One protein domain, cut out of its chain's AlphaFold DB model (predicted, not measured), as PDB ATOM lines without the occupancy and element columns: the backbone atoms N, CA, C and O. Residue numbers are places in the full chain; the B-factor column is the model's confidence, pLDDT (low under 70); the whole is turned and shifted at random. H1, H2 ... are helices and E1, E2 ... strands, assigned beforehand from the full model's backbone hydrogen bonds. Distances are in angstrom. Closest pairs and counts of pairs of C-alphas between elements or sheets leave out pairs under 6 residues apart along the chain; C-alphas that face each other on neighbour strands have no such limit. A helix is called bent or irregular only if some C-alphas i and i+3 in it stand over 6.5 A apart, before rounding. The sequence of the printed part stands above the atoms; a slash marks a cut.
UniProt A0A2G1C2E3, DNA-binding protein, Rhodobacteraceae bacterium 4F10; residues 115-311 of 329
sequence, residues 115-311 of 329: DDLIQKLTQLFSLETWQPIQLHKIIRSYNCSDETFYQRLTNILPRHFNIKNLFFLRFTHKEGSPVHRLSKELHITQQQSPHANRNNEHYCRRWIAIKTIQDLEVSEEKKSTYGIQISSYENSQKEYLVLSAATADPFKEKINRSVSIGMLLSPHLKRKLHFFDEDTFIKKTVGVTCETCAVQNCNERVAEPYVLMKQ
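This is residues 115 to 311 of the 329 residues of the protein "DNA-binding protein" of Rhodobacteraceae bacterium 4F10 (UniProt A0A2G1C2E3). A strongly twisted sheet of six strands curls round H4, which sits in its hollow, while H3 runs along the strands over the other face. Beyond H3, the helical hairpin of H1 and H2 makes one end of the longest axis, and the short H6, at the end of a long link, makes the opposite end. The 197 printed residues hold six named helices and six named strands in the order H1 H2 H3 E1 E2 H4 E3 E4 E5 H5 E6 H6. The sheet is mixed, in the order E2, E1, E5, E4, E3, E6, with E3 and E6 parallel and the other neighbours antiparallel. The class is mixed, helices and strands, and the whole is compact, with a radius of gyration of the C-alphas of 16.8 A and spans of 50 by 40 by 29 A.

H1, residues 115 to 125, and H2, residues 132 to 140, form a hairpin: they touch at a shallow tilt of 8 degrees, opposite ways, with the C-alphas of Lys 120 and Ile 138 closest at 6.7 A. H3, residues 146 to 161, is close to H2 but not clearly touching, the closest C-alphas being those of Ile 139 and Phe 149, 6.8 A apart. The sheet is built of E1, residues 166 to 174, E2, residues 180 to 187, E3, residues 225 to 233, E4, residues 239 to 248, E5, residues 255 to 264, and E6, residues 283 to 286. H3 is on the sheet at a height of 9.4 A, over E1 and E5, and stands at 7 degrees to E5 on the local plane, along the strands; its closest C-alpha pair with E5 is Glu 147 and Val 259, 5.9 A. E1 and E2 are a hairpin, with N 170 and O 184 2.9 A apart, and E2 bends by 62 degrees at residue 183. E1 and E5 are antiparallel, with N 169 and O 260 2.9 A apart. H4, residues 208 to 218, is on the opposite face from H3, which gives three layers, helices on both faces of a sheet; the C-alphas of Ala 209 and Ser 244, in E4, are 5.4 A apart, the closest of H4 and E4. E3, E4 and E5 form a meander, each strand the antiparallel neighbour of the one before, with N 229 and O 242 at 3.0 A and N 243 and O 261 at 2.9 A. H5, residues 267 to 272, is only just not on the sheet, with 4 pairs of C-alphas within 10 A. E5, H5 and E6 form a split strand-helix-strand unit, two strands running the same way with E4 and E3 between them, and its crossover is right-handed. E3 bends by 54 degrees at residue 230, and E6 is its parallel neighbour, with N 232 and O 284 2.9 A apart. H6, residues 306 to 311, touches no helix and is not on the sheet. Every O i to N i+4 pair is within hydrogen-bond range in H1, H2, H5 and H6, against 9 of 12 in H3 and 6 of 7 in H4.

H1 begins at C-alpha 115, (-47.320, -39.643, 0.393), and is 15.3 A long; H2 follows with 12.5 A. H3 is 20.1 A long and has a kink of 34 degrees near residue 155; it is neither bent nor irregular, but only just: C-alphas 155 and 158 are 6.2 A apart. E1 measures 27.0 A, E2 19.4 A, H4 15.2 A, E3 23.8 A and E4 28.7 A. E5 is 29.6 A long and ends at C-alpha 264, (-44.005, -53.411, -18.675). H5, E6 and H6 are short, and H6 ends at C-alpha 311, (-31.313, -75.322, -31.833).

The C-alphas of Asp 116 and Lys 310, the two farthest apart, are 52.3 A from each other. The printed part has no cut. The links from E2 to H4, 20 residues, and from E6 to H6, 19 residues, are long. The mean pLDDT of the printed part is 91.5, and residues 189 to 199 are under 70.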
ATOM      1  N   ASP A 115     -46.245 -40.517   0.880       94.38
ATOM      2  CA  ASP A 115     -47.320 -39.643   0.393       94.38
ATOM      3  C   ASP A 115     -46.778 -38.501  -0.482       94.38
ATOM      4  O   ASP A 115     -47.327 -38.234  -1.549       94.38
ATOM      5  N   ASP A 116     -45.638 -37.916  -0.099       95.06
ATOM      6  CA  ASP A 116     -44.937 -36.900  -0.896       95.06
ATOM      7  C   ASP A 116     -44.488 -37.458  -2.261       95.06
ATOM      8  O   ASP A 116     -44.733 -36.843  -3.303       95.06
ATOM      9  N   LEU A 117     -43.911 -38.666  -2.289       96.94
ATOM     10  CA  LEU A 117     -43.512 -39.302  -3.545       96.94
ATOM     11  C   LEU A 117     -44.719 -39.621  -4.438       96.94
ATOM     12  O   LEU A 117     -44.656 -39.411  -5.649       96.94
ATOM     13  N   ILE A 118     -45.829 -40.101  -3.867       97.88
ATOM     14  CA  ILE A 118     -47.064 -40.357  -4.626       97.88
ATOM     15  C   ILE A 118     -47.578 -39.069  -5.265       97.88
ATOM     16  O   ILE A 118     -47.927 -39.082  -6.448       97.88
ATOM     17  N   GLN A 119     -47.607 -37.963  -4.519       97.50
ATOM     18  CA  GLN A 119     -48.058 -36.674  -5.036       97.50
ATOM     19  C   GLN A 119     -47.181 -36.210  -6.205       97.50
ATOM     20  O   GLN A 119     -47.700 -35.913  -7.282       97.50
ATOM     21  N   LYS A 120     -45.854 -36.226  -6.031       97.69
ATOM     22  CA  LYS A 120     -44.885 -35.827  -7.062       97.69
ATOM     23  C   LYS A 120     -44.964 -36.697  -8.319       97.69
ATOM     24  O   LYS A 120     -44.963 -36.172  -9.430       97.69
ATOM     25  N   LEU A 121     -45.078 -38.019  -8.171       98.12
ATOM     26  CA  LEU A 121     -45.238 -38.931  -9.311       98.12
ATOM     27  C   LEU A 121     -46.587 -38.752 -10.012       98.12
ATOM     28  O   LEU A 121     -46.647 -38.817 -11.233       98.12
ATOM     29  N   THR A 122     -47.662 -38.490  -9.264       98.19
ATOM     30  CA  THR A 122     -48.982 -38.213  -9.850       98.19
ATOM     31  C   THR A 122     -48.942 -36.952 -10.709       98.19
ATOM     32  O   THR A 122     -49.444 -36.967 -11.828       98.19
ATOM     33  N   GLN A 123     -48.282 -35.895 -10.226       98.00
ATOM     34  CA  GLN A 123     -48.056 -34.675 -11.002       98.00
ATOM     35  C   GLN A 123     -47.211 -34.953 -12.252       98.00
ATOM     36  O   GLN A 123     -47.607 -34.561 -13.346       98.00
ATOM     37  N   LEU A 124     -46.102 -35.690 -12.119       98.06
ATOM     38  CA  LEU A 124     -45.261 -36.074 -13.258       98.06
ATOM     39  C   LEU A 124     -46.056 -36.841 -14.326       98.06
ATOM     40  O   LEU A 124     -45.949 -36.533 -15.506       98.06
ATOM     41  N   PHE A 125     -46.861 -37.825 -13.920       97.62
ATOM     42  CA  PHE A 125     -47.653 -38.652 -14.834       97.62
ATOM     43  C   PHE A 125     -48.794 -37.887 -15.512       97.62
ATOM     44  O   PHE A 125     -49.259 -38.324 -16.559       97.62
ATOM     45  N   SER A 126     -49.213 -36.754 -14.941       97.50
ATOM     46  CA  SER A 126     -50.244 -35.885 -15.514       97.50
ATOM     47  C   SER A 126     -49.730 -34.894 -16.562       97.50
ATOM     48  O   SER A 126     -50.547 -34.251 -17.215       97.50
ATOM     49  N   LEU A 127     -48.406 -34.758 -16.725       97.88
ATOM     50  CA  LEU A 127     -47.825 -33.877 -17.738       97.88
ATOM     51  C   LEU A 127     -48.208 -34.349 -19.143       97.88
ATOM     52  O   LEU A 127     -48.115 -35.536 -19.437       97.88
ATOM     53  N   GLU A 128     -48.564 -33.406 -20.013       96.19
ATOM     54  CA  GLU A 128     -48.900 -33.678 -21.418       96.19
ATOM     55  C   GLU A 128     -47.670 -34.023 -22.262       96.19
ATOM     56  O   GLU A 128     -47.772 -34.701 -23.273       96.19
ATOM     57  N   THR A 129     -46.487 -33.559 -21.855       95.94
ATOM     58  CA  THR A 129     -45.230 -33.790 -22.573       95.94
ATOM     59  C   THR A 129     -44.156 -34.303 -21.631       95.94
ATOM     60  O   THR A 129     -44.090 -33.929 -20.455       95.94
ATOM     61  N   TRP A 130     -43.294 -35.186 -22.141       95.69
ATOM     62  CA  TRP A 130     -42.211 -35.748 -21.347       95.69
ATOM     63  C   TRP A 130     -41.162 -34.674 -21.053       95.69
ATOM     64  O   TRP A 130     -40.537 -34.123 -21.957       95.69
ATOM     65  N   GLN A 131     -40.939 -34.402 -19.766       94.62
ATOM     66  CA  GLN A 131     -39.965 -33.418 -19.299       94.62
ATOM     67  C   GLN A 131     -38.941 -34.091 -18.372       94.62
ATOM     68  O   GLN A 131     -39.188 -34.188 -17.164       94.62
ATOM     69  N   PRO A 132     -37.765 -34.511 -18.885       92.44
ATOM     70  CA  PRO A 132     -36.741 -35.198 -18.090       92.44
ATOM     71  C   PRO A 132     -36.364 -34.445 -16.807       92.44
ATOM     72  O   PRO A 132     -36.185 -35.040 -15.744       92.44
ATOM     73  N   ILE A 133     -36.303 -33.112 -16.889       94.38
ATOM     74  CA  ILE A 133     -35.939 -32.245 -15.767       94.38
ATOM     75  C   ILE A 133     -36.895 -32.373 -14.572       94.38
ATOM     76  O   ILE A 133     -36.462 -32.214 -13.432       94.38
ATOM     77  N   GLN A 134     -38.173 -32.694 -14.796       96.56
ATOM     78  CA  GLN A 134     -39.149 -32.851 -13.713       96.56
ATOM     79  C   GLN A 134     -38.879 -34.125 -12.915       96.56
ATOM     80  O   GLN A 134     -38.847 -34.081 -11.686       96.56
ATOM     81  N   LEU A 135     -38.581 -35.241 -13.592       95.75
ATOM     82  CA  LEU A 135     -38.161 -36.465 -12.911       95.75
ATOM     83  C   LEU A 135     -36.866 -36.230 -12.119       95.75
ATOM     84  O   LEU A 135     -36.780 -36.620 -10.954       95.75
ATOM     85  N   HIS A 136     -35.893 -35.529 -12.705       94.12
ATOM     86  CA  HIS A 136     -34.663 -35.164 -11.999       94.12
ATOM     87  C   HIS A 136     -34.923 -34.330 -10.745       94.12
ATOM     88  O   HIS A 136     -34.347 -34.622  -9.699       94.12
ATOM     89  N   LYS A 137     -35.812 -33.332 -10.809       96.00
ATOM     90  CA  LYS A 137     -36.202 -32.535  -9.635       96.00
ATOM     91  C   LYS A 137     -36.822 -33.395  -8.536       96.00
ATOM     92  O   LYS A 137     -36.499 -33.193  -7.370       96.00
ATOM     93  N   ILE A 138     -37.659 -34.375  -8.889       96.81
ATOM     94  CA  ILE A 138     -38.245 -35.306  -7.914       96.81
ATOM     95  C   ILE A 138     -37.145 -36.122  -7.234       96.81
ATOM     96  O   ILE A 138     -37.084 -36.139  -6.007       96.81
ATOM     97  N   ILE A 139     -36.246 -36.735  -8.007       94.88
ATOM     98  CA  ILE A 139     -35.133 -37.532  -7.467       94.88
ATOM     99  C   ILE A 139     -34.273 -36.681  -6.525       94.88
ATOM    100  O   ILE A 139     -34.006 -37.081  -5.394       94.88
ATOM    101  N   ARG A 140     -33.890 -35.473  -6.961       93.31
ATOM    102  CA  ARG A 140     -33.037 -34.550  -6.194       93.31
ATOM    103  C   ARG A 140     -33.739 -33.881  -5.015       93.31
ATOM    104  O   ARG A 140     -33.064 -33.287  -4.183       93.31
ATOM    105  N   SER A 141     -35.064 -33.995  -4.909       95.06
ATOM    106  CA  SER A 141     -35.804 -33.521  -3.735       95.06
ATOM    107  C   SER A 141     -35.625 -34.414  -2.503       95.06
ATOM    108  O   SER A 141     -36.045 -34.024  -1.419       95.06
ATOM    109  N   TYR A 142     -34.992 -35.583  -2.647       95.31
ATOM    110  CA  TYR A 142     -34.658 -36.480  -1.542       95.31
ATOM    111  C   TYR A 142     -33.144 -36.594  -1.380       95.31
ATOM    112  O   TYR A 142     -32.404 -36.649  -2.363       95.31
ATOM    113  N   ASN A 143     -32.679 -36.713  -0.137       94.06
ATOM    114  CA  ASN A 143     -31.266 -36.922   0.168       94.06
ATOM    115  C   ASN A 143     -30.872 -38.402   0.011       94.06
ATOM    116  O   ASN A 143     -30.597 -39.110   0.979       94.06
ATOM    117  N   CYS A 144     -30.935 -38.909  -1.220       94.00
ATOM    118  CA  CYS A 144     -30.710 -40.319  -1.517       94.00
ATOM    119  C   CYS A 144     -29.945 -40.527  -2.830       94.00
ATOM    120  O   CYS A 144     -29.779 -39.615  -3.639       94.00
ATOM    121  N   SER A 145     -29.468 -41.754  -3.036       92.69
ATOM    122  CA  SER A 145     -28.880 -42.167  -4.311       92.69
ATOM    123  C   SER A 145     -29.954 -42.566  -5.327       92.69
ATOM    124  O   SER A 145     -31.051 -42.973  -4.938       92.69
ATOM    125  N   ASP A 146     -29.608 -42.566  -6.619       93.88
ATOM    126  CA  ASP A 146     -30.485 -43.096  -7.674       93.88
ATOM    127  C   ASP A 146     -30.874 -44.568  -7.404       93.88
ATOM    128  O   ASP A 146     -32.011 -44.970  -7.653       93.88
ATOM    129  N   GLU A 147     -29.969 -45.368  -6.810       93.62
ATOM    130  CA  GLU A 147     -30.250 -46.756  -6.402       93.62
ATOM    131  C   GLU A 147     -31.373 -46.811  -5.359       93.62
ATOM    132  O   GLU A 147     -32.328 -47.571  -5.516       93.62
ATOM    133  N   THR A 148     -31.276 -45.987  -4.312       94.94
ATOM    134  CA  THR A 148     -32.288 -45.898  -3.250       94.94
ATOM    135  C   THR A 148     -33.632 -45.446  -3.818       94.94
ATOM    136  O   THR A 148     -34.665 -46.022  -3.477       94.94
ATOM    137  N   PHE A 149     -33.627 -44.457  -4.716       97.12
ATOM    138  CA  PHE A 149     -34.842 -43.952  -5.345       97.12
ATOM    139  C   PHE A 149     -35.526 -45.019  -6.214       97.12
ATOM    140  O   PHE A 149     -36.708 -45.304  -6.021       97.12
ATOM    141  N   TYR A 150     -34.794 -45.686  -7.113       96.62
ATOM    142  CA  TYR A 150     -35.367 -46.747  -7.953       96.62
ATOM    143  C   TYR A 150     -35.809 -47.970  -7.142       96.62
ATOM    144  O   TYR A 150     -36.866 -48.529  -7.432       96.62
ATOM    145  N   GLN A 151     -35.091 -48.348  -6.079       94.44
ATOM    146  CA  GLN A 151     -35.567 -49.374  -5.142       94.44
ATOM    147  C   GLN A 151     -36.835 -48.939  -4.401       94.44
ATOM    148  O   GLN A 151     -37.716 -49.755  -4.144       94.44
ATOM    149  N   ARG A 152     -36.992 -47.654  -4.071       95.81
ATOM    150  CA  ARG A 152     -38.239 -47.164  -3.475       95.81
ATOM    151  C   ARG A 152     -39.410 -47.281  -4.449       95.81
ATOM    152  O   ARG A 152     -40.498 -47.690  -4.037       95.81
ATOM    153  N   LEU A 153     -39.187 -46.995  -5.732       96.62
ATOM    154  CA  LEU A 153     -40.211 -47.127  -6.772       96.62
ATOM    155  C   LEU A 153     -40.747 -48.556  -6.907       96.62
ATOM    156  O   LEU A 153     -41.948 -48.710  -7.134       96.62
ATOM    157  N   THR A 154     -39.926 -49.591  -6.687       94.38
ATOM    158  CA  THR A 154     -40.398 -50.990  -6.751       94.38
ATOM    159  C   THR A 154     -41.489 -51.306  -5.725       94.38
ATOM    160  O   THR A 154     -42.245 -52.252  -5.909       94.38
ATOM    161  N   ASN A 155     -41.628 -50.480  -4.684       92.38
ATOM    162  CA  ASN A 155     -42.653 -50.613  -3.652       92.38
ATOM    163  C   ASN A 155     -43.864 -49.705  -3.904       92.38
ATOM    164  O   ASN A 155     -45.006 -50.086  -3.643       92.38
ATOM    165  N   ILE A 156     -43.617 -48.493  -4.409       96.50
ATOM    166  CA  ILE A 156     -44.650 -47.470  -4.604       96.50
ATOM    167  C   ILE A 156     -45.464 -47.729  -5.874       96.50
ATOM    168  O   ILE A 156     -46.695 -47.675  -5.835       96.50
ATOM    169  N   LEU A 157     -44.799 -48.047  -6.988       96.56
ATOM    170  CA  LEU A 157     -45.447 -48.217  -8.290       96.56
ATOM    171  C   LEU A 157     -46.472 -49.370  -8.304       96.56
ATOM    172  O   LEU A 157     -47.599 -49.138  -8.760       96.56
ATOM    173  N   PRO A 158     -46.185 -50.566  -7.748       94.38
ATOM    174  CA  PRO A 158     -47.168 -51.646  -7.717       94.38
ATOM    175  C   PRO A 158     -48.367 -51.330  -6.827       94.38
ATOM    176  O   PRO A 158     -49.505 -51.566  -7.229       94.38
ATOM    177  N   ARG A 159     -48.124 -50.787  -5.625       93.75
ATOM    178  CA  ARG A 159     -49.164 -50.610  -4.602       93.75
ATOM    179  C   ARG A 159     -50.082 -49.421  -4.880       93.75
ATOM    180  O   ARG A 159     -51.276 -49.527  -4.630       93.75
ATOM    181  N   HIS A 160     -49.541 -48.310  -5.381       96.00
ATOM    182  CA  HIS A 160     -50.296 -47.060  -5.536       96.00
ATOM    183  C   HIS A 160     -50.708 -46.763  -6.977       96.00
ATOM    184  O   HIS A 160     -51.757 -46.165  -7.201       96.00
ATOM    185  N   PHE A 161     -49.922 -47.205  -7.959       96.19
ATOM    186  CA  PHE A 161     -50.191 -46.937  -9.375       96.19
ATOM    187  C   PHE A 161     -50.663 -48.184 -10.144       96.19
ATOM    188  O   PHE A 161     -51.004 -48.088 -11.326       96.19
ATOM    189  N   ASN A 162     -50.726 -49.343  -9.472       94.31
ATOM    190  CA  ASN A 162     -51.046 -50.648 -10.058       94.31
ATOM    191  C   ASN A 162     -50.095 -51.041 -11.209       94.31
ATOM    192  O   ASN A 162     -50.458 -51.792 -12.112       94.31
ATOM    193  N   ILE A 163     -48.850 -50.554 -11.172       94.75
ATOM    194  CA  ILE A 163     -47.782 -50.920 -12.110       94.75
ATOM    195  C   ILE A 163     -47.018 -52.083 -11.476       94.75
ATOM    196  O   ILE A 163     -45.974 -51.909 -10.859       94.75
ATOM    197  N   LYS A 164     -47.609 -53.280 -11.523       90.25
ATOM    198  CA  LYS A 164     -47.083 -54.477 -10.835       90.25
ATOM    199  C   LYS A 164     -45.948 -55.152 -11.590       90.25
ATOM    200  O   LYS A 164     -45.075 -55.777 -11.000       90.25
ATOM    201  N   ASN A 165     -45.997 -55.020 -12.906       91.75
ATOM    202  CA  ASN A 165     -45.075 -55.662 -13.807       91.75
ATOM    203  C   ASN A 165     -43.825 -54.790 -13.968       91.75
ATOM    204  O   ASN A 165     -43.734 -54.028 -14.930       91.75
ATOM    205  N   LEU A 166     -42.881 -54.915 -13.036       93.06
ATOM    206  CA  LEU A 166     -41.617 -54.188 -13.075       93.06
ATOM    207  C   LEU A 166     -40.423 -55.026 -12.611       93.06
ATOM    208  O   LEU A 166     -40.567 -55.966 -11.820       93.06
ATOM    209  N   PHE A 167     -39.247 -54.582 -13.044       93.88
ATOM    210  CA  PHE A 167     -37.954 -55.113 -12.639       93.88
ATOM    211  C   PHE A 167     -36.995 -54.019 -12.175       93.88
ATOM    212  O   PHE A 167     -37.093 -52.867 -12.601       93.88
ATOM    213  N   PHE A 168     -36.021 -54.401 -11.353       94.94
ATOM    214  CA  PHE A 168     -34.869 -53.593 -10.975       94.94
ATOM    215  C   PHE A 168     -33.578 -54.348 -11.304       94.94
ATOM    216  O   PHE A 168     -33.425 -55.511 -10.934       94.94
ATOM    217  N   LEU A 169     -32.640 -53.674 -11.968       95.19
ATOM    218  CA  LEU A 169     -31.338 -54.226 -12.342       95.19
ATOM    219  C   LEU A 169     -30.221 -53.315 -11.846       95.19
ATOM    220  O   LEU A 169     -30.337 -52.091 -11.910       95.19
ATOM    221  N   ARG A 170     -29.109 -53.915 -11.412       95.19
ATOM    222  CA  ARG A 170     -27.864 -53.193 -11.142       95.19
ATOM    223  C   ARG A 170     -26.693 -53.824 -11.871       95.19
ATOM    224  O   ARG A 170     -26.263 -54.923 -11.509       95.19
ATOM    225  N   PHE A 171     -26.119 -53.100 -12.816       95.69
ATOM    226  CA  PHE A 171     -24.892 -53.506 -13.486       95.69
ATOM    227  C   PHE A 171     -23.665 -52.882 -12.838       95.69
ATOM    228  O   PHE A 171     -23.711 -51.764 -12.334       95.69
ATOM    229  N   THR A 172     -22.563 -53.617 -12.882       94.94
ATOM    230  CA  THR A 172     -21.218 -53.117 -12.603       94.94
ATOM    231  C   THR A 172     -20.325 -53.421 -13.791       94.94
ATOM    232  O   THR A 172     -20.396 -54.517 -14.359       94.94
ATOM    233  N   HIS A 173     -19.466 -52.476 -14.130       95.88
ATOM    234  CA  HIS A 173     -18.527 -52.567 -15.229       95.88
ATOM    235  C   HIS A 173     -17.168 -52.046 -14.782       95.88
ATOM    236  O   HIS A 173     -17.093 -51.043 -14.080       95.88
ATOM    237  N   LYS A 174     -16.098 -52.744 -15.160       95.38
ATOM    238  CA  LYS A 174     -14.735 -52.241 -15.002       95.38
ATOM    239  C   LYS A 174     -14.333 -51.610 -16.328       95.38
ATOM    240  O   LYS A 174     -14.426 -52.298 -17.342       95.38
ATOM    241  N   GLU A 175     -13.867 -50.365 -16.314       92.94
ATOM    242  CA  GLU A 175     -13.439 -49.656 -17.527       92.94
ATOM    243  C   GLU A 175     -12.465 -50.523 -18.348       92.94
ATOM    244  O   GLU A 175     -11.547 -51.149 -17.804       92.94
ATOM    245  N   GLY A 176     -12.698 -50.599 -19.661       90.19
ATOM    246  CA  GLY A 176     -11.912 -51.416 -20.593       90.19
ATOM    247  C   GLY A 176     -12.178 -52.928 -20.545       90.19
ATOM    248  O   GLY A 176     -11.594 -53.672 -21.331       90.19
ATOM    249  N   SER A 177     -13.048 -53.422 -19.658       92.69
ATOM    250  CA  SER A 177     -13.472 -54.825 -19.675       92.69
ATOM    251  C   SER A 177     -14.507 -55.073 -20.778       92.69
ATOM    252  O   SER A 177     -15.354 -54.225 -21.030       92.69
ATOM    253  N   PRO A 178     -14.542 -56.258 -21.409       87.50
ATOM    254  CA  PRO A 178     -15.689 -56.634 -22.230       87.50
ATOM    255  C   PRO A 178     -16.891 -57.071 -21.370       87.50
ATOM    256  O   PRO A 178     -18.009 -57.184 -21.870       87.50
ATOM    257  N   VAL A 179     -16.713 -57.333 -20.070       90.62
ATOM    258  CA  VAL A 179     -17.724 -58.003 -19.239       90.62
ATOM    259  C   VAL A 179     -18.517 -57.005 -18.409       90.62
ATOM    260  O   VAL A 179     -17.969 -56.309 -17.561       90.62
ATOM    261  N   HIS A 180     -19.838 -57.009 -18.584       93.50
ATOM    262  CA  HIS A 180     -20.763 -56.282 -17.715       93.50
ATOM    263  C   HIS A 180     -21.444 -57.270 -16.775       93.50
ATOM    264  O   HIS A 180     -22.074 -58.228 -17.223       93.50
ATOM    265  N   ARG A 181     -21.314 -57.050 -15.466       92.31
ATOM    266  CA  ARG A 181     -21.818 -57.975 -14.447       92.31
ATOM    267  C   ARG A 181     -23.132 -57.467 -13.876       92.31
ATOM    268  O   ARG A 181     -23.177 -56.358 -13.346       92.31
ATOM    269  N   LEU A 182     -24.176 -58.288 -13.941       91.75
ATOM    270  CA  LEU A 182     -25.423 -58.033 -13.226       91.75
ATOM    271  C   LEU A 182     -25.217 -58.405 -11.755       91.75
ATOM    272  O   LEU A 182     -25.056 -59.570 -11.410       91.75
ATOM    273  N   SER A 183     -25.156 -57.392 -10.900       86.31
ATOM    274  CA  SER A 183     -24.810 -57.528  -9.482       86.31
ATOM    275  C   SER A 183     -26.027 -57.563  -8.557       86.31
ATOM    276  O   SER A 183     -25.907 -58.005  -7.418       86.31
ATOM    277  N   LYS A 184     -27.179 -57.063  -9.019       87.38
ATOM    278  CA  LYS A 184     -28.480 -57.200  -8.354       87.38
ATOM    279  C   LYS A 184     -29.577 -57.290  -9.404       87.38
ATOM    280  O   LYS A 184     -29.549 -56.553 -10.388       87.38
ATOM    281  N   GLU A 185     -30.551 -58.140  -9.134       89.19
ATOM    282  CA  GLU A 185     -31.759 -58.319  -9.927       89.19
ATOM    283  C   GLU A 185     -32.934 -58.488  -8.970       89.19
ATOM    284  O   GLU A 185     -32.829 -59.191  -7.964       89.19
ATOM    285  N   LEU A 186     -34.046 -57.833  -9.281       86.69
ATOM    286  CA  LEU A 186     -35.313 -58.022  -8.595       86.69
ATOM    287  C   LEU A 186     -36.438 -57.949  -9.620       86.69
ATOM    288  O   LEU A 186     -36.608 -56.919 -10.269       86.69
ATOM    289  N   HIS A 187     -37.252 -58.999  -9.680       84.56
ATOM    290  CA  HIS A 187     -38.508 -59.015 -10.425       84.56
ATOM    291  C   HIS A 187     -39.666 -59.091  -9.449       84.56
ATOM    292  O   HIS A 187     -39.739 -60.023  -8.650       84.56
ATOM    293  N   ILE A 188     -40.588 -58.131  -9.516       76.75
ATOM    294  CA  ILE A 188     -41.759 -58.129  -8.624       76.75
ATOM    295  C   ILE A 188     -42.738 -59.248  -8.998       76.75
ATOM    296  O   ILE A 188     -43.380 -59.841  -8.136       76.75
ATOM    297  N   THR A 189     -42.811 -59.588 -10.283       69.50
ATOM    298  CA  THR A 189     -43.552 -60.748 -10.788       69.50
ATOM    299  C   THR A 189     -42.571 -61.695 -11.470       69.50
ATOM    300  O   THR A 189     -41.865 -61.267 -12.379       69.50
ATOM    301  N   GLN A 190     -42.537 -62.973 -11.083       58.34
ATOM    302  CA  GLN A 190     -41.515 -63.943 -11.526       58.34
ATOM    303  C   GLN A 190     -41.496 -64.244 -13.042       58.34
ATOM    304  O   GLN A 190     -40.596 -64.923 -13.517       58.34
ATOM    305  N   GLN A 191     -42.459 -63.748 -13.823       59.69
ATOM    306  CA  GLN A 191     -42.626 -64.065 -15.251       59.69
ATOM    307  C   GLN A 191     -41.971 -63.047 -16.212       59.69
ATOM    308  O   GLN A 191     -42.407 -62.898 -17.363       59.69
ATOM    309  N   GLN A 192     -40.973 -62.288 -15.750       60.31
ATOM    310  CA  GLN A 192     -40.401 -61.171 -16.507       60.31
ATOM    311  C   GLN A 192     -38.986 -61.427 -16.992       60.31
ATOM    312  O   GLN A 192     -38.094 -61.756 -16.225       60.31
ATOM    313  N   SER A 193     -38.779 -61.172 -18.279       60.47
ATOM    314  CA  SER A 193     -37.450 -60.940 -18.826       60.47
ATOM    315  C   SER A 193     -36.994 -59.516 -18.475       60.47
ATOM    316  O   SER A 193     -37.830 -58.608 -18.476       60.47
ATOM    317  N   PRO A 194     -35.692 -59.285 -18.248       66.06
ATOM    318  CA  PRO A 194     -34.591 -60.231 -18.416       66.06
ATOM    319  C   PRO A 194     -34.127 -60.882 -17.105       66.06
ATOM    320  O   PRO A 194     -34.148 -60.241 -16.061       66.06
ATOM    321  N   HIS A 195     -33.633 -62.122 -17.180       65.56
ATOM    322  CA  HIS A 195     -33.042 -62.823 -16.034       65.56
ATOM    323  C   HIS A 195     -31.517 -62.754 -16.009       65.56
ATOM    324  O   HIS A 195     -30.884 -62.669 -17.065       65.56
ATOM    325  N   ALA A 196     -30.929 -62.846 -14.811       65.50
ATOM    326  CA  ALA A 196     -29.500 -63.045 -14.646       65.50
ATOM    327  C   ALA A 196     -29.047 -64.259 -15.443       65.50
ATOM    328  O   ALA A 196     -29.524 -65.385 -15.287       65.50
ATOM    329  N   ASN A 197     -28.061 -64.005 -16.279       65.62
ATOM    330  CA  ASN A 197     -27.383 -65.019 -17.039       65.62
ATOM    331  C   ASN A 197     -26.393 -65.768 -16.128       65.62
ATOM    332  O   ASN A 197     -25.482 -65.173 -15.547       65.62
ATOM    333  N   ARG A 198     -26.590 -67.086 -16.015       61.91
ATOM    334  CA  ARG A 198     -25.757 -68.004 -15.218       61.91
ATOM    335  C   ARG A 198     -24.617 -68.647 -16.020       61.91
ATOM    336  O   ARG A 198     -23.767 -69.303 -15.430       61.91
ATOM    337  N   ASN A 199     -24.578 -68.434 -17.334       69.81
ATOM    338  CA  ASN A 199     -23.700 -69.126 -18.283       69.81
ATOM    339  C   ASN A 199     -22.514 -68.267 -18.754       69.81
ATOM    340  O   ASN A 199     -21.861 -68.612 -19.733       69.81
ATOM    341  N   ASN A 200     -22.243 -67.133 -18.097       78.75
ATOM    342  CA  ASN A 200     -21.189 -66.188 -18.492       78.75
ATOM    343  C   ASN A 200     -21.332 -65.641 -19.935       78.75
ATOM    344  O   ASN A 200     -20.367 -65.178 -20.531       78.75
ATOM    345  N   GLU A 201     -22.549 -65.684 -20.484       87.25
ATOM    346  CA  GLU A 201     -22.938 -65.036 -21.746       87.25
ATOM    347  C   GLU A 201     -22.873 -63.491 -21.676       87.25
ATOM    348  O   GLU A 201     -22.770 -62.875 -20.607       87.25
ATOM    349  N   HIS A 202     -22.993 -62.830 -22.822       92.19
ATOM    350  CA  HIS A 202     -22.865 -61.385 -22.937       92.19
ATOM    351  C   HIS A 202     -24.229 -60.705 -23.010       92.19
ATOM    352  O   HIS A 202     -24.951 -60.832 -23.999       92.19
ATOM    353  N   TYR A 203     -24.565 -59.908 -21.993       94.38
ATOM    354  CA  TYR A 203     -25.789 -59.103 -21.995       94.38
ATOM    355  C   TYR A 203     -25.889 -58.193 -23.225       94.38
ATOM    356  O   TYR A 203     -24.892 -57.672 -23.732       94.38
ATOM    357  N   CYS A 204     -27.122 -57.981 -23.689       94.12
ATOM    358  CA  CYS A 204     -27.401 -57.163 -24.861       94.12
ATOM    359  C   CYS A 204     -26.872 -55.724 -24.697       94.12
ATOM    360  O   CYS A 204     -27.300 -54.979 -23.816       94.12
ATOM    361  N   ARG A 205     -25.990 -55.292 -25.610       94.88
ATOM    362  CA  ARG A 205     -25.402 -53.936 -25.615       94.88
ATOM    363  C   ARG A 205     -26.391 -52.822 -25.947       94.88
ATOM    364  O   ARG A 205     -26.099 -51.655 -25.731       94.88
ATOM    365  N   ARG A 206     -27.582 -53.178 -26.429       95.75
ATOM    366  CA  ARG A 206     -28.668 -52.233 -26.720       95.75
ATOM    367  C   ARG A 206     -29.497 -51.859 -25.493       95.75
ATOM    368  O   ARG A 206     -30.414 -51.049 -25.618       95.75
ATOM    369  N   TRP A 207     -29.237 -52.454 -24.331       96.81
ATOM    370  CA  TRP A 207     -29.918 -52.070 -23.100       96.81
ATOM    371  C   TRP A 207     -29.471 -50.692 -22.628       96.81
ATOM    372  O   TRP A 207     -28.273 -50.419 -22.535       96.81
ATOM    373  N   ILE A 208     -30.435 -49.865 -22.220       97.50
ATOM    374  CA  ILE A 208     -30.151 -48.534 -21.670       97.50
ATOM    375  C   ILE A 208     -29.243 -48.598 -20.439       97.50
ATOM    376  O   ILE A 208     -28.403 -47.726 -20.268       97.50
ATOM    377  N   ALA A 209     -29.343 -49.668 -19.641       96.81
ATOM    378  CA  ALA A 209     -28.485 -49.923 -18.484       96.81
ATOM    379  C   ALA A 209     -26.993 -49.970 -18.844       96.81
ATOM    380  O   ALA A 209     -26.149 -49.495 -18.085       96.81
ATOM    381  N   ILE A 210     -26.679 -50.549 -20.003       96.56
ATOM    382  CA  ILE A 210     -25.321 -50.685 -20.531       96.56
ATOM    383  C   ILE A 210     -24.905 -49.379 -21.200       96.56
ATOM    384  O   ILE A 210     -23.834 -48.856 -20.909       96.56
ATOM    385  N   LYS A 211     -25.792 -48.805 -22.021       96.12
ATOM    386  CA  LYS A 211     -25.533 -47.539 -22.707       96.12
ATOM    387  C   LYS A 211     -25.193 -46.411 -21.729       96.12
ATOM    388  O   LYS A 211     -24.203 -45.730 -21.933       96.12
ATOM    389  N   THR A 212     -25.927 -46.262 -20.622       96.88
ATOM    390  CA  THR A 212     -25.621 -45.212 -19.632       96.88
ATOM    391  C   THR A 212     -24.227 -45.370 -19.016       96.88
ATOM    392  O   THR A 212     -23.579 -44.369 -18.731       96.88
ATOM    393  N   ILE A 213     -23.733 -46.604 -18.840       96.50
ATOM    394  CA  ILE A 213     -22.350 -46.834 -18.384       96.50
ATOM    395  C   ILE A 213     -21.360 -46.365 -19.453       96.50
ATOM    396  O   ILE A 213     -20.414 -45.661 -19.129       96.50
ATOM    397  N   GLN A 214     -21.594 -46.713 -20.718       94.69
ATOM    398  CA  GLN A 214     -20.738 -46.292 -21.830       94.69
ATOM    399  C   GLN A 214     -20.714 -44.763 -21.976       94.69
ATOM    400  O   GLN A 214     -19.645 -44.176 -22.113       94.69
ATOM    401  N   ASP A 215     -21.877 -44.115 -21.870       95.12
ATOM    402  CA  ASP A 215     -22.000 -42.655 -21.910       95.12
ATOM    403  C   ASP A 215     -21.221 -42.002 -20.747       95.12
ATOM    404  O   ASP A 215     -20.580 -40.969 -20.926       95.12
ATOM    405  N   LEU A 216     -21.232 -42.620 -19.556       95.44
ATOM    406  CA  LEU A 216     -20.466 -42.157 -18.391       95.44
ATOM    407  C   LEU A 216     -18.954 -42.295 -18.607       95.44
ATOM    408  O   LEU A 216     -18.199 -41.409 -18.217       95.44
ATOM    409  N   GLU A 217     -18.515 -43.397 -19.213       93.62
ATOM    410  CA  GLU A 217     -17.098 -43.695 -19.455       93.62
ATOM    411  C   GLU A 217     -16.458 -42.763 -20.487       93.62
ATOM    412  O   GLU A 217     -15.265 -42.480 -20.398       93.62
ATOM    413  N   VAL A 218     -17.251 -42.260 -21.437       92.56
ATOM    414  CA  VAL A 218     -16.808 -41.293 -22.456       92.56
ATOM    415  C   VAL A 218     -16.954 -39.842 -21.976       92.56
ATOM    416  O   VAL A 218     -16.302 -38.946 -22.507       92.56
ATOM    417  N   SER A 219     -17.786 -39.584 -20.963       90.56
ATOM    418  CA  SER A 219     -18.026 -38.239 -20.438       90.56
ATOM    419  C   SER A 219     -16.796 -37.662 -19.727       90.56
ATOM    420  O   SER A 219     -16.406 -38.140 -18.662       90.56
ATOM    421  N   GLU A 220     -16.275 -36.536 -20.223       80.31
ATOM    422  CA  GLU A 220     -15.143 -35.812 -19.619       80.31
ATOM    423  C   GLU A 220     -15.410 -35.392 -18.166       80.31
ATOM    424  O   GLU A 220     -14.550 -35.533 -17.299       80.31
ATOM    425  N   GLU A 221     -16.632 -34.939 -17.865       78.44
ATOM    426  CA  GLU A 221     -16.992 -34.470 -16.522       78.44
ATOM    427  C   GLU A 221     -17.207 -35.610 -15.507       78.44
ATOM    428  O   GLU A 221     -17.413 -35.337 -14.324       78.44
ATOM    429  N   LYS A 222     -17.242 -36.877 -15.962       76.81
ATOM    430  CA  LYS A 222     -17.612 -38.078 -15.179       76.81
ATOM    431  C   LYS A 222     -18.845 -37.909 -14.267       76.81
ATOM    432  O   LYS A 222     -18.967 -38.568 -13.231       76.81
ATOM    433  N   LYS A 223     -19.778 -37.023 -14.636       85.12
ATOM    434  CA  LYS A 223     -21.043 -36.816 -13.918       85.12
ATOM    435  C   LYS A 223     -21.999 -37.972 -14.184       85.12
ATOM    436  O   LYS A 223     -21.900 -38.652 -15.200       85.12
ATOM    437  N   SER A 224     -22.952 -38.166 -13.273       90.88
ATOM    438  CA  SER A 224     -24.006 -39.168 -13.433       90.88
ATOM    439  C   SER A 224     -24.703 -39.028 -14.786       90.88
ATOM    440  O   SER A 224     -25.154 -37.936 -15.139       90.88
ATOM    441  N   THR A 225     -24.825 -40.133 -15.512       95.00
ATOM    442  CA  THR A 225     -25.529 -40.187 -16.796       95.00
ATOM    443  C   THR A 225     -26.879 -40.854 -16.627       95.00
ATOM    444  O   THR A 225     -27.085 -41.695 -15.749       95.00
ATOM    445  N   TYR A 226     -27.819 -40.469 -17.479       96.06
ATOM    446  CA  TYR A 226     -29.203 -40.899 -17.384       96.06
ATOM    447  C   TYR A 226     -29.727 -41.275 -18.754       96.06
ATOM    448  O   TYR A 226     -29.352 -40.688 -19.766       96.06
ATOM    449  N   GLY A 227     -30.612 -42.260 -18.776       96.25
ATOM    450  CA  GLY A 227     -31.163 -42.774 -20.011       96.25
ATOM    451  C   GLY A 227     -32.568 -43.304 -19.818       96.25
ATOM    452  O   GLY A 227     -32.914 -43.841 -18.766       96.25
ATOM    453  N   ILE A 228     -33.367 -43.177 -20.869       97.25
ATOM    454  CA  ILE A 228     -34.691 -43.773 -20.964       97.25
ATOM    455  C   ILE A 228     -34.846 -44.406 -22.342       97.25
ATOM    456  O   ILE A 228     -34.393 -43.843 -23.339       97.25
ATOM    457  N   GLN A 229     -35.442 -45.593 -22.405       97.38
ATOM    458  CA  GLN A 229     -35.772 -46.234 -23.676       97.38
ATOM    459  C   GLN A 229     -36.979 -47.156 -23.540       97.38
ATOM    460  O   GLN A 229     -37.249 -47.678 -22.455       97.38
ATOM    461  N   ILE A 230     -37.629 -47.448 -24.664       97.69
ATOM    462  CA  ILE A 230     -38.518 -48.606 -24.776       97.69
ATOM    463  C   ILE A 230     -37.675 -49.796 -25.243       97.69
ATOM    464  O   ILE A 230     -37.092 -49.784 -26.325       97.69
ATOM    465  N   SER A 231     -37.591 -50.828 -24.408       96.44
ATOM    466  CA  SER A 231     -36.920 -52.090 -24.725       96.44
ATOM    467  C   SER A 231     -37.945 -53.093 -25.237       96.44
ATOM    468  O   SER A 231     -38.742 -53.603 -24.450       96.44
ATOM    469  N   SER A 232     -37.921 -53.364 -26.541       95.31
ATOM    470  CA  SER A 232     -38.792 -54.328 -27.220       95.31
ATOM    471  C   SER A 232     -38.073 -55.668 -27.357       95.31
ATOM    472  O   SER A 232     -37.095 -55.771 -28.098       95.31
ATOM    473  N   TYR A 233     -38.513 -56.686 -26.618       92.44
ATOM    474  CA  TYR A 233     -37.865 -57.999 -26.614       92.44
ATOM    475  C   TYR A 233     -38.339 -58.861 -27.780       92.44
ATOM    476  O   TYR A 233     -39.484 -59.308 -27.781       92.44
ATOM    477  N   GLU A 234     -37.425 -59.184 -28.696       83.75
ATOM    478  CA  GLU A 234     -37.704 -60.007 -29.885       83.75
ATOM    479  C   GLU A 234     -38.375 -61.342 -29.517       83.75
ATOM    480  O   GLU A 234     -39.432 -61.692 -30.031       83.75
ATOM    481  N   ASN A 235     -37.815 -62.044 -28.527       75.94
ATOM    482  CA  ASN A 235     -38.237 -63.401 -28.166       75.94
ATOM    483  C   ASN A 235     -39.613 -63.472 -27.476       75.94
ATOM    484  O   ASN A 235     -40.158 -64.561 -27.335       75.94
ATOM    485  N   SER A 236     -40.145 -62.356 -26.964       80.75
ATOM    486  CA  SER A 236     -41.382 -62.369 -26.161       80.75
ATOM    487  C   SER A 236     -42.424 -61.338 -26.580       80.75
ATOM    488  O   SER A 236     -43.500 -61.316 -25.989       80.75
ATOM    489  N   GLN A 237     -42.098 -60.463 -27.539       82.50
ATOM    490  CA  GLN A 237     -42.912 -59.311 -27.950       82.50
ATOM    491  C   GLN A 237     -43.325 -58.392 -26.784       82.50
ATOM    492  O   GLN A 237     -44.232 -57.571 -26.907       82.50
ATOM    493  N   LYS A 238     -42.662 -58.515 -25.624       91.56
ATOM    494  CA  LYS A 238     -42.892 -57.656 -24.465       91.56
ATOM    495  C   LYS A 238     -42.065 -56.389 -24.606       91.56
ATOM    496  O   LYS A 238     -40.863 -56.439 -24.872       91.56
ATOM    497  N   GLU A 239     -42.707 -55.266 -24.333       95.19
ATOM    498  CA  GLU A 239     -42.081 -53.952 -24.322       95.19
ATOM    499  C   GLU A 239     -42.007 -53.421 -22.897       95.19
ATOM    500  O   GLU A 239     -42.969 -53.517 -22.135       95.19
ATOM    501  N   TYR A 240     -40.865 -52.846 -22.537       95.94
ATOM    502  CA  TYR A 240     -40.661 -52.231 -21.232       95.94
ATOM    503  C   TYR A 240     -40.174 -50.800 -21.400       95.94
ATOM    504  O   TYR A 240     -39.203 -50.566 -22.120       95.94
ATOM    505  N   LEU A 241     -40.793 -49.858 -20.690       97.44
ATOM    506  CA  LEU A 241     -40.214 -48.536 -20.480       97.44
ATOM    507  C   LEU A 241     -39.136 -48.664 -19.405       97.44
ATOM    508  O   LEU A 241     -39.442 -49.013 -18.264       97.44
ATOM    509  N   VAL A 242     -37.880 -48.423 -19.773       97.81
ATOM    510  CA  VAL A 242     -36.725 -48.618 -18.891       97.81
ATOM    511  C   VAL A 242     -36.032 -47.290 -18.645       97.81
ATOM    512  O   VAL A 242     -35.577 -46.641 -19.584       97.81
ATOM    513  N   LEU A 243     -35.929 -46.925 -17.372       97.88
ATOM    514  CA  LEU A 243     -35.148 -45.802 -16.864       97.88
ATOM    515  C   LEU A 243     -33.815 -46.336 -16.343       97.88
ATOM    516  O   LEU A 243     -33.794 -47.363 -15.664       97.88
ATOM    517  N   SER A 244     -32.717 -45.640 -16.616       98.00
ATOM    518  CA  SER A 244     -31.391 -45.982 -16.106       98.00
ATOM    519  C   SER A 244     -30.633 -44.748 -15.644       98.00
ATOM    520  O   SER A 244     -30.761 -43.673 -16.230       98.00
ATOM    521  N   ALA A 245     -29.840 -44.923 -14.594       97.25
ATOM    522  CA  ALA A 245     -28.865 -43.959 -14.112       97.25
ATOM    523  C   ALA A 245     -27.528 -44.679 -13.915       97.25
ATOM    524  O   ALA A 245     -27.509 -45.760 -13.320       97.25
ATOM    525  N   ALA A 246     -26.424 -44.100 -14.388       96.94
ATOM    526  CA  ALA A 246     -25.083 -44.620 -14.150       96.94
ATOM    527  C   ALA A 246     -24.207 -43.619 -13.398       96.94
ATOM    528  O   ALA A 246     -24.287 -42.409 -13.602       96.94
ATOM    529  N   THR A 247     -23.366 -44.143 -12.509       94.06
ATOM    530  CA  THR A 247     -22.403 -43.375 -11.713       94.06
ATOM    531  C   THR A 247     -21.096 -44.147 -11.592       94.06
ATOM    532  O   THR A 247     -21.102 -45.382 -11.597       94.06
ATOM    533  N   ALA A 248     -19.988 -43.438 -11.380       91.81
ATOM    534  CA  ALA A 248     -18.759 -44.073 -10.922       91.81
ATOM    535  C   ALA A 248     -18.989 -44.718  -9.546       91.81
ATOM    536  O   ALA A 248     -19.837 -44.263  -8.760       91.81
ATOM    537  N   ASP A 249     -18.281 -45.807  -9.258       87.00
ATOM    538  CA  ASP A 249     -18.253 -46.349  -7.912       87.00
ATOM    539  C   ASP A 249     -17.388 -45.438  -7.025       87.00
ATOM    540  O   ASP A 249     -16.240 -45.165  -7.365       87.00
ATOM    541  N   PRO A 250     -17.922 -44.949  -5.895       77.62
ATOM    542  CA  PRO A 250     -17.206 -44.002  -5.048       77.62
ATOM    543  C   PRO A 250     -15.977 -44.586  -4.339       77.62
ATOM    544  O   PRO A 250     -15.177 -43.810  -3.836       77.62
ATOM    545  N   PHE A 251     -15.824 -45.915  -4.271       76.12
ATOM    546  CA  PHE A 251     -14.730 -46.556  -3.523       76.12
ATOM    547  C   PHE A 251     -13.823 -47.421  -4.397       76.12
ATOM    548  O   PHE A 251     -12.718 -47.762  -3.985       76.12
ATOM    549  N   LYS A 252     -14.281 -47.811  -5.592       82.38
ATOM    550  CA  LYS A 252     -13.516 -48.671  -6.495       82.38
ATOM    551  C   LYS A 252     -13.151 -47.909  -7.757       82.38
ATOM    552  O   LYS A 252     -13.998 -47.653  -8.610       82.38
ATOM    553  N   GLU A 253     -11.867 -47.593  -7.886       83.38
ATOM    554  CA  GLU A 253     -11.340 -46.923  -9.071       83.38
ATOM    555  C   GLU A 253     -11.672 -47.694 -10.352       83.38
ATOM    556  O   GLU A 253     -11.567 -48.924 -10.409       83.38
ATOM    557  N   LYS A 254     -12.040 -46.949 -11.403       89.31
ATOM    558  CA  LYS A 254     -12.363 -47.485 -12.736       89.31
ATOM    559  C   LYS A 254     -13.492 -48.519 -12.733       89.31
ATOM    560  O   LYS A 254     -13.577 -49.349 -13.639       89.31
ATOM    561  N   ILE A 255     -14.338 -48.506 -11.705       92.81
ATOM    562  CA  ILE A 255     -15.571 -49.280 -11.680       92.81
ATOM    563  C   ILE A 255     -16.734 -48.317 -11.813       92.81
ATOM    564  O   ILE A 255     -16.878 -47.379 -11.039       92.81
ATOM    565  N   ASN A 256     -17.595 -48.599 -12.778       95.06
ATOM    566  CA  ASN A 256     -18.832 -47.888 -13.016       95.06
ATOM    567  C   ASN A 256     -20.006 -48.803 -12.707       95.06
ATOM    568  O   ASN A 256     -19.925 -50.032 -12.821       95.06
ATOM    569  N   ARG A 257     -21.124 -48.210 -12.311       95.19
ATOM    570  CA  ARG A 257     -22.355 -48.947 -12.049       95.19
ATOM    571  C   ARG A 257     -23.540 -48.243 -12.670       95.19
ATOM    572  O   ARG A 257     -23.583 -47.018 -12.690       95.19
ATOM    573  N   SER A 258     -24.522 -49.019 -13.102       97.06
ATOM    574  CA  SER A 258     -25.841 -48.501 -13.436       97.06
ATOM    575  C   SER A 258     -26.916 -49.180 -12.620       97.06
ATOM    576  O   SER A 258     -26.799 -50.347 -12.243       97.06
ATOM    577  N   VAL A 259     -27.965 -48.421 -12.340       97.19
ATOM    578  CA  VAL A 259     -29.210 -48.900 -11.760       97.19
ATOM    579  C   VAL A 259     -30.331 -48.592 -12.724       97.19
ATOM    580  O   VAL A 259     -30.393 -47.504 -13.295       97.19
ATOM    581  N   SER A 260     -31.219 -49.556 -12.918       97.69
ATOM    582  CA  SER A 260     -32.321 -49.412 -13.855       97.69
ATOM    583  C   SER A 260     -33.607 -49.958 -13.272       97.69
ATOM    584  O   SER A 260     -33.599 -50.978 -12.583       97.69
ATOM    585  N   ILE A 261     -34.711 -49.295 -13.597       97.19
ATOM    586  CA  ILE A 261     -36.062 -49.784 -13.349       97.19
ATOM    587  C   ILE A 261     -36.786 -49.908 -14.687       97.19
ATOM    588  O   ILE A 261     -36.812 -48.967 -15.482       97.19
ATOM    589  N   GLY A 262     -37.339 -51.087 -14.950       96.62
ATOM    590  CA  GLY A 262     -38.131 -51.364 -16.142       96.62
ATOM    591  C   GLY A 262     -39.576 -51.628 -15.773       96.62
ATOM    592  O   GLY A 262     -39.839 -52.376 -14.838       96.62
ATOM    593  N   MET A 263     -40.511 -51.030 -16.501       96.19
ATOM    594  CA  MET A 263     -41.947 -51.222 -16.314       96.19
ATOM    595  C   MET A 263     -42.545 -51.768 -17.603       96.19
ATOM    596  O   MET A 263     -42.320 -51.198 -18.669       96.19
ATOM    597  N   LEU A 264     -43.316 -52.852 -17.515       95.25
ATOM    598  CA  LEU A 264     -44.005 -53.411 -18.675       95.25
ATOM    599  C   LEU A 264     -44.952 -52.359 -19.259       95.25
ATOM    600  O   LEU A 264     -45.835 -51.844 -18.562       95.25
ATOM    601  N   LEU A 265     -44.800 -52.097 -20.553       94.81
ATOM    602  CA  LEU A 265     -45.558 -51.111 -21.308       94.81
ATOM    603  C   LEU A 265     -46.961 -51.631 -21.659       94.81
ATOM    604  O   LEU A 265     -47.344 -51.809 -22.810       94.81
ATOM    605  N   SER A 266     -47.735 -51.914 -20.615       93.75
ATOM    606  CA  SER A 266     -49.122 -52.361 -20.719       93.75
ATOM    607  C   SER A 266     -50.052 -51.229 -21.180       93.75
ATOM    608  O   SER A 266     -49.754 -50.058 -20.926       93.75
ATOM    609  N   PRO A 267     -51.241 -51.543 -21.732       93.94
ATOM    610  CA  PRO A 267     -52.259 -50.530 -22.020       93.94
ATOM    611  C   PRO A 267     -52.625 -49.676 -20.797       93.94
ATOM    612  O   PRO A 267     -52.939 -48.498 -20.932       93.94
ATOM    613  N   HIS A 268     -52.562 -50.255 -19.590       94.38
ATOM    614  CA  HIS A 268     -52.756 -49.520 -18.336       94.38
ATOM    615  C   HIS A 268     -51.657 -48.482 -18.102       94.38
ATOM    616  O   HIS A 268     -51.973 -47.337 -17.795       94.38
ATOM    617  N   LEU A 269     -50.384 -48.857 -18.281       95.31
ATOM    618  CA  LEU A 269     -49.264 -47.926 -18.123       95.31
ATOM    619  C   LEU A 269     -49.309 -46.816 -19.178       95.31
ATOM    620  O   LEU A 269     -49.192 -45.655 -18.805       95.31
ATOM    621  N   LYS A 270     -49.549 -47.161 -20.453       95.25
ATOM    622  CA  LYS A 270     -49.667 -46.179 -21.547       95.25
ATOM    623  C   LYS A 270     -50.725 -45.115 -21.233       95.25
ATOM    624  O   LYS A 270     -50.432 -43.937 -21.302       95.25
ATOM    625  N   ARG A 271     -51.919 -45.514 -20.768       94.75
ATOM    626  CA  ARG A 271     -52.970 -44.561 -20.351       94.75
ATOM    627  C   ARG A 271     -52.626 -43.763 -19.093       94.75
ATOM    628  O   ARG A 271     -53.154 -42.677 -18.898       94.75
ATOM    629  N   LYS A 272     -51.823 -44.332 -18.190       95.81
ATOM    630  CA  LYS A 272     -51.466 -43.692 -16.916       95.81
ATOM    631  C   LYS A 272     -50.454 -42.563 -17.103       95.81
ATOM    632  O   LYS A 272     -50.456 -41.638 -16.300       95.81
ATOM    633  N   LEU A 273     -49.587 -42.672 -18.106       96.81
ATOM    634  CA  LEU A 273     -48.585 -41.674 -18.460       96.81
ATOM    635  C   LEU A 273     -49.168 -40.756 -19.541       96.81
ATOM    636  O   LEU A 273     -49.172 -41.131 -20.706       96.81
ATOM    637  N   HIS A 274     -49.663 -39.571 -19.181       96.56
ATOM    638  CA  HIS A 274     -50.323 -38.679 -20.148       96.56
ATOM    639  C   HIS A 274     -49.391 -38.200 -21.268       96.56
ATOM    640  O   HIS A 274     -49.848 -37.947 -22.372       96.56
ATOM    641  N   PHE A 275     -48.088 -38.130 -20.993       95.69
ATOM    642  CA  PHE A 275     -47.058 -37.777 -21.967       95.69
ATOM    643  C   PHE A 275     -46.647 -38.925 -22.902       95.69
ATOM    644  O   PHE A 275     -45.694 -38.773 -23.673       95.69
ATOM    645  N   PHE A 276     -47.237 -40.114 -22.750       95.81
ATOM    646  CA  PHE A 276     -46.853 -41.275 -23.538       95.81
ATOM    647  C   PHE A 276     -47.602 -41.310 -24.872       95.81
ATOM    648  O   PHE A 276     -48.787 -41.629 -24.914       95.81
ATOM    649  N   ASP A 277     -46.841 -41.122 -25.943       90.62
ATOM    650  CA  ASP A 277     -47.175 -41.422 -27.330       90.62
ATOM    651  C   ASP A 277     -46.147 -42.429 -27.883       90.62
ATOM    652  O   ASP A 277     -45.096 -42.665 -27.276       90.62
ATOM    653  N   GLU A 278     -46.429 -43.045 -29.035       83.06
ATOM    654  CA  GLU A 278     -45.546 -44.073 -29.624       83.06
ATOM    655  C   GLU A 278     -44.121 -43.552 -29.906       83.06
ATOM    656  O   GLU A 278     -43.158 -44.305 -29.751       83.06
ATOM    657  N   ASP A 279     -43.970 -42.258 -30.208       90.19
ATOM    658  CA  ASP A 279     -42.681 -41.624 -30.524       90.19
ATOM    659  C   ASP A 279     -42.046 -40.867 -29.338       90.19
ATOM    660  O   ASP A 279     -40.976 -40.272 -29.483       90.19
ATOM    661  N   THR A 280     -42.649 -40.899 -28.139       93.62
ATOM    662  CA  THR A 280     -42.119 -40.176 -26.962       93.62
ATOM    663  C   THR A 280     -40.726 -40.666 -26.560       93.62
ATOM    664  O   THR A 280     -39.894 -39.892 -26.079       93.62
ATOM    665  N   PHE A 281     -40.456 -41.962 -26.729       96.00
ATOM    666  CA  PHE A 281     -39.206 -42.590 -26.312       96.00
ATOM    667  C   PHE A 281     -38.604 -43.428 -27.427       96.00
ATOM    668  O   PHE A 281     -39.300 -44.155 -28.127       96.00
ATOM    669  N   ILE A 282     -37.273 -43.416 -27.517       96.06
ATOM    670  CA  ILE A 282     -36.550 -44.256 -28.471       96.06
ATOM    671  C   ILE A 282     -36.860 -45.726 -28.180       96.06
ATOM    672  O   ILE A 282     -36.518 -46.258 -27.115       96.06
ATOM    673  N   LYS A 283     -37.476 -46.389 -29.156       96.38
ATOM    674  CA  LYS A 283     -37.730 -47.824 -29.147       96.38
ATOM    675  C   LYS A 283     -36.531 -48.576 -29.713       96.38
ATOM    676  O   LYS A 283     -36.049 -48.273 -30.801       96.38
ATOM    677  N   LYS A 284     -36.046 -49.575 -28.975       95.44
ATOM    678  CA  LYS A 284     -34.975 -50.475 -29.413       95.44
ATOM    679  C   LYS A 284     -35.422 -51.924 -29.337       95.44
ATOM    680  O   LYS A 284     -35.878 -52.378 -28.288       95.44
ATOM    681  N   THR A 285     -35.202 -52.665 -30.419       95.62
ATOM    682  CA  THR A 285     -35.295 -54.127 -30.410       95.62
ATOM    683  C   THR A 285     -34.071 -54.711 -29.715       95.62
ATOM    684  O   THR A 285     -32.929 -54.453 -30.119       95.62
ATOM    685  N   VAL A 286     -34.309 -55.484 -28.655       94.94
ATOM    686  CA  VAL A 286     -33.280 -56.021 -27.760       94.94
ATOM    687  C   VAL A 286     -33.434 -57.529 -27.548       94.94
ATOM    688  O   VAL A 286     -34.524 -58.089 -27.667       94.94
ATOM    689  N   GLY A 287     -32.325 -58.176 -27.190       92.06
ATOM    690  CA  GLY A 287     -32.302 -59.534 -26.643       92.06
ATOM    691  C   GLY A 287     -31.984 -59.535 -25.147       92.06
ATOM    692  O   GLY A 287     -31.845 -58.474 -24.536       92.06
ATOM    693  N   VAL A 288     -31.830 -60.728 -24.566       90.44
ATOM    694  CA  VAL A 288     -31.316 -60.890 -23.193       90.44
ATOM    695  C   VAL A 288     -29.791 -60.957 -23.212       90.44
ATOM    696  O   VAL A 288     -29.117 -60.063 -22.699       90.44
ATOM    697  N   THR A 289     -29.250 -61.964 -23.895       92.75
ATOM    698  CA  THR A 289     -27.816 -62.136 -24.157       92.75
ATOM    699  C   THR A 289     -27.576 -62.264 -25.653       92.75
ATOM    700  O   THR A 289     -28.488 -62.632 -26.390       92.75
ATOM    701  N   CYS A 290     -26.378 -61.938 -26.137       92.94
ATOM    702  CA  CYS A 290     -26.047 -62.062 -27.558       92.94
ATOM    703  C   CYS A 290     -26.220 -63.516 -28.029       92.94
ATOM    704  O   CYS A 290     -26.811 -63.776 -29.073       92.94
ATOM    705  N   GLU A 291     -25.827 -64.459 -27.191       92.81
ATOM    706  CA  GLU A 291     -25.779 -65.892 -27.447       92.81
ATOM    707  C   GLU A 291     -27.163 -66.540 -27.613       92.81
ATOM    708  O   GLU A 291     -27.284 -67.585 -28.254       92.81
ATOM    709  N   THR A 292     -28.209 -65.881 -27.109       90.44
ATOM    710  CA  THR A 292     -29.619 -66.305 -27.199       90.44
ATOM    711  C   THR A 292     -30.487 -65.361 -28.043       90.44
ATOM    712  O   THR A 292     -31.701 -65.550 -28.157       90.44
ATOM    713  N   CYS A 293     -29.898 -64.308 -28.617       91.00
ATOM    714  CA  CYS A 293     -30.634 -63.225 -29.265       91.00
ATOM    715  C   CYS A 293     -30.908 -63.515 -30.745       91.00
ATOM    716  O   CYS A 293     -29.967 -63.633 -31.531       91.00
ATOM    717  N   ALA A 294     -32.188 -63.514 -31.131       91.56
ATOM    718  CA  ALA A 294     -32.647 -63.741 -32.505       91.56
ATOM    719  C   ALA A 294     -32.572 -62.501 -33.419       91.56
ATOM    720  O   ALA A 294     -32.830 -62.604 -34.618       91.56
ATOM    721  N   VAL A 295     -32.201 -61.334 -32.877       91.56
ATOM    722  CA  VAL A 295     -32.114 -60.087 -33.648       91.56
ATOM    723  C   VAL A 295     -31.067 -60.211 -34.755       91.56
ATOM    724  O   VAL A 295     -29.875 -60.410 -34.485       91.56
ATOM    725  N   GLN A 296     -31.528 -60.047 -35.992       88.75
ATOM    726  CA  GLN A 296     -30.713 -60.088 -37.205       88.75
ATOM    727  C   GLN A 296     -29.929 -58.783 -37.397       88.75
ATOM    728  O   GLN A 296     -30.378 -57.721 -36.963       88.75
ATOM    729  N   ASN A 297     -28.758 -58.861 -38.043       89.69
ATOM    730  CA  ASN A 297     -27.916 -57.706 -38.406       89.69
ATOM    731  C   ASN A 297     -27.669 -56.729 -37.235       89.69
ATOM    732  O   ASN A 297     -27.792 -55.510 -37.355       89.69
ATOM    733  N   CYS A 298     -27.374 -57.280 -36.055       94.06
ATOM    734  CA  CYS A 298     -27.137 -56.497 -34.847       94.06
ATOM    735  C   CYS A 298     -25.691 -55.982 -34.805       94.06
ATOM    736  O   CYS A 298     -24.789 -56.731 -34.437       94.06
ATOM    737  N   ASN A 299     -25.485 -54.702 -35.126       94.31
ATOM    738  CA  ASN A 299     -24.159 -54.062 -35.126       94.31
ATOM    739  C   ASN A 299     -23.496 -54.011 -33.737       94.31
ATOM    740  O   ASN A 299     -22.284 -53.879 -33.631       94.31
ATOM    741  N   GLU A 300     -24.281 -54.113 -32.664       94.44
ATOM    742  CA  GLU A 300     -23.801 -54.085 -31.279       94.44
ATOM    743  C   GLU A 300     -23.614 -55.489 -30.677       94.44
ATOM    744  O   GLU A 300     -23.402 -55.637 -29.469       94.44
ATOM    745  N   ARG A 301     -23.750 -56.540 -31.495       94.06
ATOM    746  CA  ARG A 301     -23.553 -57.932 -31.086       94.06
ATOM    747  C   ARG A 301     -22.076 -58.180 -30.791       94.06
ATOM    748  O   ARG A 301     -21.217 -57.889 -31.612       94.06
ATOM    749  N   VAL A 302     -21.797 -58.755 -29.621       94.62
ATOM    750  CA  VAL A 302     -20.424 -59.082 -29.184       94.62
ATOM    751  C   VAL A 302     -20.132 -60.585 -29.162       94.62
ATOM    752  O   VAL A 302     -18.996 -60.977 -28.926       94.62
ATOM    753  N   ALA A 303     -21.149 -61.421 -29.385       93.31
ATOM    754  CA  ALA A 303     -21.022 -62.871 -29.467       93.31
ATOM    755  C   ALA A 303     -22.068 -63.463 -30.427       93.31
ATOM    756  O   ALA A 303     -23.190 -62.952 -30.545       93.31
ATOM    757  N   GLU A 304     -21.699 -64.553 -31.096       92.69
ATOM    758  CA  GLU A 304     -22.591 -65.299 -31.986       92.69
ATOM    759  C   GLU A 304     -23.772 -65.913 -31.215       92.69
ATOM    760  O   GLU A 304     -23.595 -66.337 -30.068       92.69
ATOM    761  N   PRO A 305     -24.975 -66.008 -31.817       93.62
ATOM    762  CA  PRO A 305     -26.150 -66.614 -31.197       93.62
ATOM    763  C   PRO A 305     -26.055 -68.152 -31.176       93.62
ATOM    764  O   PRO A 305     -26.912 -68.854 -31.719       93.62
ATOM    765  N   TYR A 306     -24.998 -68.699 -30.563       91.75
ATOM    766  CA  TYR A 306     -24.660 -70.124 -30.628       91.75
ATOM    767  C   TYR A 306     -25.781 -71.033 -30.099       91.75
ATOM    768  O   TYR A 306     -25.920 -72.166 -30.561       91.75
ATOM    769  N   VAL A 307     -26.605 -70.547 -29.160       89.38
ATOM    770  CA  VAL A 307     -27.750 -71.303 -28.631       89.38
ATOM    771  C   VAL A 307     -28.803 -71.498 -29.721       89.38
ATOM    772  O   VAL A 307     -29.283 -72.616 -29.907       89.38
ATOM    773  N   LEU A 308     -29.106 -70.449 -30.490       89.38
ATOM    774  CA  LEU A 308     -30.052 -70.520 -31.608       89.38
ATOM    775  C   LEU A 308     -29.491 -71.353 -32.763       89.38
ATOM    776  O   LEU A 308     -30.207 -72.172 -33.333       89.38
ATOM    777  N   MET A 309     -28.196 -71.213 -33.059       91.31
ATOM    778  CA  MET A 309     -27.523 -72.036 -34.072       91.31
ATOM    779  C   MET A 309     -27.597 -73.527 -33.717       91.31
ATOM    780  O   MET A 309     -27.912 -74.359 -34.566       91.31
ATOM    781  N   LYS A 310     -27.359 -73.874 -32.444       92.38
ATOM    782  CA  LYS A 310     -27.469 -75.252 -31.950       92.38
ATOM    783  C   LYS A 310     -28.904 -75.777 -32.038       92.38
ATOM    784  O   LYS A 310     -29.098 -76.923 -32.429       92.38
ATOM    785  N   GLN A 311     -29.900 -74.955 -31.704       91.38
ATOM    786  CA  GLN A 311     -31.313 -75.322 -31.833       91.38
ATOM    787  C   GLN A 311     -31.709 -75.577 -33.293       91.38
ATOM    788  O   GLN A 311     -32.335 -76.597 -33.570       91.38
TER     789      GLN A 311